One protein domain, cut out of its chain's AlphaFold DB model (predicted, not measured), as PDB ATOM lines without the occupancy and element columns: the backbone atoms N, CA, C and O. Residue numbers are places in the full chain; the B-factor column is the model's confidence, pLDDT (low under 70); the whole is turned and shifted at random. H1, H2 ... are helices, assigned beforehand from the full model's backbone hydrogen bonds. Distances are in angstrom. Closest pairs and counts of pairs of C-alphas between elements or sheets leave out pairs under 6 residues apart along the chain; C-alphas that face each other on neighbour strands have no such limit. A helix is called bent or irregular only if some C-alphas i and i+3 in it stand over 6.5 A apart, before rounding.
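AT A GLANCE: This is residues 12 to 68 of the 198 residues of the protein "Methyltransf_2 domain-containing protein" of Brassica oleracea var. oleracea (UniProt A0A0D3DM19). Six short helices make a long, narrow loop of two rows: H1, H2 and H3 follow one another outward, residues 35 to 43 turn the chain back at the far end, and H4, H5 and H6 return. H4 packs on H2 and H3, H6 packs on H1, and H2 and H5 stay apart between these two meeting places. The printed part has 57 residues, with six named helices in the order H1 to H6 and no named strand; its class is all helix. It is only just compact, close to loose, with a radius of gyration of the C-alphas of 11.9 A, and elongated, spanning 35 by 21 by 12 A.

IN THESE COORDINATES: H1, residues 12 to 18, begins with C-alpha 12 at (112.392, 157.740, 112.872) and is 9.9 A long from first to last C-alpha. H2, residues 21 to 28, is 10.0 A long; it is neither bent nor irregular, but only just: C-alphas 23 and 26 are 6.5 A apart. H3, residues 30 to 34, is 6.1 A long. H4, residues 44 to 49, begins with C-alpha 44 at (131.263, 152.764, 127.195) and is 8.6 A long. H5, residues 53 to 59, is 10.1 A long. H6, residues 61 to 68, is 10.3 A long and ends with C-alpha 68 at (114.101, 163.807, 123.906).

HOW THE PARTS SIT: H4 is the hub, touching three helices. It touches H2 at a steep tilt of 54 degrees, opposite ways; the closest C-alphas, of Pro 26 and Phe 45, are 5.3 A apart. H4 touches H3, with the closest C-alphas, of Thr 33 and Pro 44, 6.3 A apart. H4 and H5 only just touch, and only at the corner by their link, with 3 pairs of C-alphas within 8 A; the closest, of Asp 46 and Leu 53, are 6.5 A apart. H5 and H6 also only just touch, with 3 such pairs and only at the corner by their link; the closest C-alphas, of Ala 57 and Ser 64, are 4.7 A apart. H6 touches H1 at a steep tilt of 65 degrees, opposite ways; the closest C-alphas, of Leu 17 and Leu 66, are 5.6 A apart. H1 and H2 are close but not clearly touching, with the C-alphas of Leu 17 and Met 23 closest at 6.9 A. H2 and H3 meet only through their link. Among the pairs that are apart are H2 and H5, and H1 and H3. Every O i to N i+4 pair is within hydrogen-bond range in H1, H3, H4 and H6, against 2 of 4 in H2 and 2 of 3 in H5.

THE WHOLE: The two C-alphas farthest apart, of Ala 12 and Pro 37, are 37.2 A from each other, while the first and last printed C-alphas are 12.7 A apart. The printed part has no cut. The link from H3 to H4, 9 residues, is short; the other four links are tight. The mean pLDDT of the printed part is 91.3, and no printed residue is under 70.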
ATOM      1  N   ALA A  12     111.306 157.003 113.519       92.31
ATOM      2  CA  ALA A  12     112.392 157.740 112.872       92.31
ATOM      3  C   ALA A  12     113.288 158.501 113.871       92.31
ATOM      4  O   ALA A  12     114.504 158.417 113.706       92.31
ATOM      5  N   PRO A  13     112.762 159.173 114.918       93.75
ATOM      6  CA  PRO A  13     113.611 159.824 115.917       93.75
ATOM      7  C   PRO A  13     114.523 158.847 116.663       93.75
ATOM      8  O   PRO A  13     115.717 159.105 116.777       93.75
ATOM      9  N   MET A  14     113.998 157.683 117.063       92.94
ATOM     10  CA  MET A  14     114.800 156.621 117.682       92.94
ATOM     11  C   MET A  14     115.937 156.170 116.761       92.94
ATOM     12  O   MET A  14     117.087 156.084 117.174       92.94
ATOM     13  N   LEU A  15     115.646 155.952 115.477       94.50
ATOM     14  CA  LEU A  15     116.669 155.572 114.501       94.50
ATOM     15  C   LEU A  15     117.733 156.659 114.314       94.50
ATOM     16  O   LEU A  15     118.905 156.333 114.140       94.50
ATOM     17  N   LEU A  16     117.349 157.937 114.336       95.75
ATOM     18  CA  LEU A  16     118.292 159.055 114.242       95.75
ATOM     19  C   LEU A  16     119.189 159.152 115.477       95.75
ATOM     20  O   LEU A  16     120.381 159.405 115.321       95.75
ATOM     21  N   LEU A  17     118.646 158.917 116.676       95.50
ATOM     22  CA  LEU A  17     119.439 158.842 117.901       95.50
ATOM     23  C   LEU A  17     120.442 157.685 117.821       95.50
ATOM     24  O   LEU A  17     121.644 157.915 117.928       95.50
ATOM     25  N   GLU A  18     119.968 156.467 117.562       93.75
ATOM     26  CA  GLU A  18     120.800 155.253 117.555       93.75
ATOM     27  C   GLU A  18     121.861 155.253 116.443       93.75
ATOM     28  O   GLU A  18     122.918 154.640 116.580       93.75
ATOM     29  N   SER A  19     121.610 155.965 115.340       95.31
ATOM     30  CA  SER A  19     122.578 156.137 114.245       95.31
ATOM     31  C   SER A  19     123.407 157.422 114.332       95.31
ATOM     32  O   SER A  19     124.211 157.692 113.435       95.31
ATOM     33  N   SER A  20     123.239 158.218 115.392       95.94
ATOM     34  CA  SER A  20     124.049 159.415 115.619       95.94
ATOM     35  C   SER A  20     125.516 159.054 115.854       95.94
ATOM     36  O   SER A  20     125.858 157.959 116.308       95.94
ATOM     37  N   GLN A  21     126.412 159.992 115.550       95.25
ATOM     38  CA  GLN A  21     127.844 159.783 115.749       95.25
ATOM     39  C   GLN A  21     128.164 159.541 117.230       95.25
ATOM     40  O   GLN A  21     129.009 158.706 117.558       95.25
ATOM     41  N   GLU A  22     127.472 160.255 118.112       95.62
ATOM     42  CA  GLU A  22     127.625 160.195 119.557       95.62
ATOM     43  C   GLU A  22     127.230 158.816 120.101       95.62
ATOM     44  O   GLU A  22     127.986 158.244 120.888       95.62
ATOM     45  N   MET A  23     126.112 158.247 119.634       95.06
ATOM     46  CA  MET A  23     125.649 156.922 120.070       95.06
ATOM     47  C   MET A  23     126.418 155.773 119.413       95.06
ATOM     48  O   MET A  23     126.627 154.747 120.056       95.06
ATOM     49  N   LEU A  24     126.903 155.929 118.175       96.19
ATOM     50  CA  LEU A  24     127.684 154.893 117.483       96.19
ATOM     51  C   LEU A  24     129.142 154.801 117.956       96.19
ATOM     52  O   LEU A  24     129.736 153.720 117.915       96.19
ATOM     53  N   ALA A  25     129.752 155.903 118.400       95.69
ATOM     54  CA  ALA A  25     131.168 155.917 118.777       95.69
ATOM     55  C   ALA A  25     131.543 154.906 119.892       95.69
ATOM     56  O   ALA A  25     132.586 154.254 119.750       95.69
ATOM     57  N   PRO A  26     130.729 154.703 120.950       93.44
ATOM     58  CA  PRO A  26     130.939 153.651 121.947       93.44
ATOM     59  C   PRO A  26     130.968 152.241 121.360       93.44
ATOM     60  O   PRO A  26     131.832 151.447 121.731       93.44
ATOM     61  N   TRP A  27     130.097 151.940 120.393       93.81
ATOM     62  CA  TRP A  27     130.062 150.638 119.719       93.81
ATOM     63  C   TRP A  27     131.317 150.391 118.882       93.81
ATOM     64  O   TRP A  27     131.907 149.312 118.940       93.81
ATOM     65  N   LEU A  28     131.780 151.411 118.157       95.12
ATOM     66  CA  LEU A  28     132.990 151.326 117.332       95.12
ATOM     67  C   LEU A  28     134.270 151.151 118.164       95.12
ATOM     68  O   LEU A  28     135.270 150.641 117.659       95.12
ATOM     69  N   LYS A  29     134.245 151.561 119.436       92.25
ATOM     70  CA  LYS A  29     135.363 151.438 120.382       92.25
ATOM     71  C   LYS A  29     135.129 150.372 121.454       92.25
ATOM     72  O   LYS A  29     135.927 150.265 122.378       92.25
ATOM     73  N   LEU A  30     134.081 149.553 121.335       90.88
ATOM     74  CA  LEU A  30     133.657 148.662 122.416       90.88
ATOM     75  C   LEU A  30     134.791 147.747 122.894       90.88
ATOM     76  O   LEU A  30     135.070 147.691 124.086       90.88
ATOM     77  N   SER A  31     135.501 147.096 121.965       90.06
ATOM     78  CA  SER A  31     136.603 146.179 122.287       90.06
ATOM     79  C   SER A  31     137.742 146.857 123.057       90.06
ATOM     80  O   SER A  31     138.224 146.295 124.044       90.06
ATOM     81  N   SER A  32     138.154 148.062 122.654       88.25
ATOM     82  CA  SER A  32     139.226 148.788 123.342       88.25
ATOM     83  C   SER A  32     138.762 149.347 124.685       88.25
ATOM     84  O   SER A  32     139.549 149.380 125.630       88.25
ATOM     85  N   THR A  33     137.488 149.725 124.798       87.19
ATOM     86  CA  THR A  33     136.907 150.212 126.048       87.19
ATOM     87  C   THR A  33     136.806 149.106 127.100       87.19
ATOM     88  O   THR A  33     137.300 149.291 128.208       87.19
ATOM     89  N   ILE A  34     136.251 147.936 126.754       85.62
ATOM     90  CA  ILE A  34     136.067 146.830 127.715       85.62
ATOM     91  C   ILE A  34     137.380 146.133 128.090       85.62
ATOM     92  O   ILE A  34     137.498 145.595 129.184       85.62
ATOM     93  N   SER A  35     138.370 146.137 127.191       87.12
ATOM     94  CA  SER A  35     139.676 145.509 127.447       87.12
ATOM     95  C   SER A  35     140.625 146.418 128.233       87.12
ATOM     96  O   SER A  35     141.713 145.990 128.613       87.12
ATOM     97  N   SER A  36     140.248 147.681 128.458       83.56
ATOM     98  CA  SER A  36     141.062 148.635 129.203       83.56
ATOM     99  C   SER A  36     141.014 148.325 130.705       83.56
ATOM    100  O   SER A  36     139.930 148.344 131.290       83.56
ATOM    101  N   PRO A  37     142.164 148.148 131.382       77.56
ATOM    102  CA  PRO A  37     142.207 147.976 132.837       77.56
ATOM    103  C   PRO A  37     141.683 149.196 133.607       77.56
ATOM    104  O   PRO A  37     141.322 149.079 134.772       77.56
ATOM    105  N   ILE A  38     141.676 150.367 132.960       77.12
ATOM    106  CA  ILE A  38     141.251 151.645 133.542       77.12
ATOM    107  C   ILE A  38     139.756 151.876 133.285       77.12
ATOM    108  O   ILE A  38     139.048 152.341 134.172       77.12
ATOM    109  N   ASN A  39     139.262 151.513 132.094       75.94
ATOM    110  CA  ASN A  39     137.890 151.818 131.669       75.94
ATOM    111  C   ASN A  39     136.929 150.625 131.759       75.94
ATOM    112  O   ASN A  39     135.746 150.804 131.503       75.94
ATOM    113  N   GLY A  40     137.389 149.426 132.132       70.31
ATOM    114  CA  GLY A  40     136.554 148.215 132.152       70.31
ATOM    115  C   GLY A  40     135.347 148.266 133.102       70.31
ATOM    116  O   GLY A  40     134.460 147.424 133.000       70.31
ATOM    117  N   LEU A  41     135.301 149.249 134.009       77.75
ATOM    118  CA  LEU A  41     134.184 149.503 134.930       77.75
ATOM    119  C   LEU A  41     133.390 150.777 134.594       77.75
ATOM    120  O   LEU A  41     132.408 151.078 135.266       77.75
ATOM    121  N   VAL A  42     133.822 151.534 133.585       86.44
ATOM    122  CA  VAL A  42     133.197 152.793 133.170       86.44
ATOM    123  C   VAL A  42     132.229 152.499 132.018       86.44
ATOM    124  O   VAL A  42     132.592 151.739 131.113       86.44
ATOM    125  N   PRO A  43     131.010 153.076 132.002       89.19
ATOM    126  CA  PRO A  43     130.100 152.918 130.875       89.19
ATOM    127  C   PRO A  43     130.782 153.274 129.541       89.19
ATOM    128  O   PRO A  43     131.522 154.259 129.476       89.19
ATOM    129  N   PRO A  44     130.557 152.515 128.449       91.75
ATOM    130  CA  PRO A  44     131.263 152.764 127.195       91.75
ATOM    131  C   PRO A  44     131.057 154.160 126.606       91.75
ATOM    132  O   PRO A  44     131.971 154.687 125.973       91.75
ATOM    133  N   PHE A  45     129.885 154.756 126.827       93.62
ATOM    134  CA  PHE A  45     129.610 156.139 126.449       93.62
ATOM    135  C   PHE A  45     130.578 157.099 127.151       93.62
ATOM    136  O   PHE A  45     131.337 157.811 126.491       93.62
ATOM    137  N   ASP A  46     130.636 157.023 128.477       93.31
ATOM    138  CA  ASP A  46     131.489 157.842 129.335       93.31
ATOM    139  C   ASP A  46     132.970 157.686 128.993       93.31
ATOM    140  O   ASP A  46     133.699 158.670 128.899       93.31
ATOM    141  N   ALA A  47     133.422 156.457 128.747       92.00
ATOM    142  CA  ALA A  47     134.811 156.186 128.392       92.00
ATOM    143  C   ALA A  47     135.215 156.802 127.039       92.00
ATOM    144  O   ALA A  47     136.374 157.172 126.849       92.00
ATOM    145  N   VAL A  48     134.282 156.896 126.086       94.25
ATOM    146  CA  VAL A  48     134.547 157.452 124.751       94.25
ATOM    147  C   VAL A  48     134.437 158.970 124.725       94.25
ATOM    148  O   VAL A  48     135.243 159.612 124.047       94.25
ATOM    149  N   HIS A  49     133.471 159.528 125.450       94.38
ATOM    150  CA  HIS A  49     133.169 160.962 125.440       94.38
ATOM    151  C   HIS A  49     133.783 161.724 126.619       94.38
ATOM    152  O   HIS A  49     133.756 162.950 126.642       94.38
ATOM    153  N   GLY A  50     134.367 161.015 127.589       93.56
ATOM    154  CA  GLY A  50     134.976 161.592 128.790       93.56
ATOM    155  C   GLY A  50     133.966 162.185 129.773       93.56
ATOM    156  O   GLY A  50     134.359 162.935 130.667       93.56
ATOM    157  N   LYS A  51     132.672 161.898 129.594       94.94
ATOM    158  CA  LYS A  51     131.575 162.476 130.370       94.94
ATOM    159  C   LYS A  51     130.375 161.534 130.406       94.94
ATOM    160  O   LYS A  51     130.056 160.917 129.396       94.94
ATOM    161  N   GLU A  52     129.720 161.473 131.560       93.50
ATOM    162  CA  GLU A  52     128.464 160.744 131.764       93.50
ATOM    163  C   GLU A  52     127.371 161.234 130.793       93.50
ATOM    164  O   GLU A  52     127.313 162.429 130.491       93.50
ATOM    165  N   LEU A  53     126.540 160.317 130.283       93.00
ATOM    166  CA  LEU A  53     125.545 160.549 129.223       93.00
ATOM    167  C   LEU A  53     124.645 161.769 129.458       93.00
ATOM    168  O   LEU A  53     124.556 162.639 128.589       93.00
ATOM    169  N   TRP A  54     123.984 161.864 130.610       92.06
ATOM    170  CA  TRP A  54     123.057 162.961 130.905       92.06
ATOM    171  C   TRP A  54     123.801 164.286 131.056       92.06
ATOM    172  O   TRP A  54     123.365 165.335 130.575       92.06
ATOM    173  N   SER A  55     124.989 164.234 131.652       93.62
ATOM    174  CA  SER A  55     125.891 165.374 131.756       93.62
ATOM    175  C   SER A  55     126.421 165.817 130.384       93.62
ATOM    176  O   SER A  55     126.639 167.010 130.168       93.62
ATOM    177  N   PHE A  56     126.637 164.891 129.449       95.00
ATOM    178  CA  PHE A  56     126.986 165.179 128.059       95.00
ATOM    179  C   PHE A  56     125.807 165.813 127.320       95.00
ATOM    180  O   PHE A  56     125.995 166.840 126.672       95.00
ATOM    181  N   ALA A  57     124.598 165.265 127.459       93.31
ATOM    182  CA  ALA A  57     123.389 165.815 126.851       93.31
ATOM    183  C   ALA A  57     123.133 167.263 127.300       93.31
ATOM    184  O   ALA A  57     122.872 168.122 126.459       93.31
ATOM    185  N   LYS A  58     123.324 167.560 128.593       92.56
ATOM    186  CA  LYS A  58     123.209 168.920 129.145       92.56
ATOM    187  C   LYS A  58     124.100 169.945 128.430       92.56
ATOM    188  O   LYS A  58     123.682 171.082 128.227       92.56
ATOM    189  N   ASP A  59     125.315 169.555 128.047       94.88
ATOM    190  CA  ASP A  59     126.272 170.439 127.366       94.88
ATOM    191  C   ASP A  59     126.103 170.439 125.836       94.88
ATOM    192  O   ASP A  59     126.698 171.270 125.148       94.88
ATOM    193  N   ASN A  60     125.309 169.513 125.289       94.31
ATOM    194  CA  ASN A  60     125.139 169.302 123.854       94.31
ATOM    195  C   ASN A  60     123.648 169.365 123.476       94.31
ATOM    196  O   ASN A  60     123.018 168.315 123.309       94.31
ATOM    197  N   PRO A  61     123.081 170.573 123.262       91.81
ATOM    198  CA  PRO A  61     121.648 170.759 123.011       91.81
ATOM    199  C   PRO A  61     121.102 169.895 121.872       91.81
ATOM    200  O   PRO A  61     120.069 169.258 122.021       91.81
ATOM    201  N   ARG A  62     121.853 169.764 120.770       93.50
ATOM    202  CA  ARG A  62     121.472 168.899 119.643       93.50
ATOM    203  C   ARG A  62     121.328 167.425 120.042       93.50
ATOM    204  O   ARG A  62     120.473 166.727 119.506       93.50
ATOM    205  N   HIS A  63     122.187 166.929 120.931       94.38
ATOM    206  CA  HIS A  63     122.110 165.547 121.400       94.38
ATOM    207  C   HIS A  63     120.960 165.372 122.400       94.38
ATOM    208  O   HIS A  63     120.227 164.392 122.307       94.38
ATOM    209  N   SER A  64     120.750 166.350 123.287       92.50
ATOM    210  CA  SER A  64     119.585 166.388 124.181       92.50
ATOM    211  C   SER A  64     118.268 166.372 123.397       92.50
ATOM    212  O   SER A  64     117.405 165.548 123.682       92.50
ATOM    213  N   GLU A  65     118.146 167.182 122.342       92.00
ATOM    214  CA  GLU A  65     116.984 167.182 121.442       92.00
ATOM    215  C   GLU A  65     116.757 165.812 120.785       92.00
ATOM    216  O   GLU A  65     115.627 165.330 120.751       92.00
ATOM    217  N   LEU A  66     117.816 165.144 120.306       93.69
ATOM    218  CA  LEU A  66     117.704 163.801 119.721       93.69
ATOM    219  C   LEU A  66     117.222 162.757 120.736       93.69
ATOM    220  O   LEU A  66     116.368 161.938 120.391       93.69
ATOM    221  N   ILE A  67     117.749 162.783 121.966       93.19
ATOM    222  CA  ILE A  67     117.303 161.894 123.048       93.19
ATOM    223  C   ILE A  67     115.831 162.152 123.358       93.19
ATOM    224  O   ILE A  67     115.035 161.214 123.364       93.19
ATOM    225  N   ASN A  68     115.462 163.414 123.561       92.12
ATOM    226  CA  ASN A  68     114.101 163.807 123.906       92.12
ATOM    227  C   ASN A  68     113.102 163.360 122.832       92.12
ATOM    228  O   ASN A  68     112.118 162.695 123.147       92.12
TER     229      ASN A  68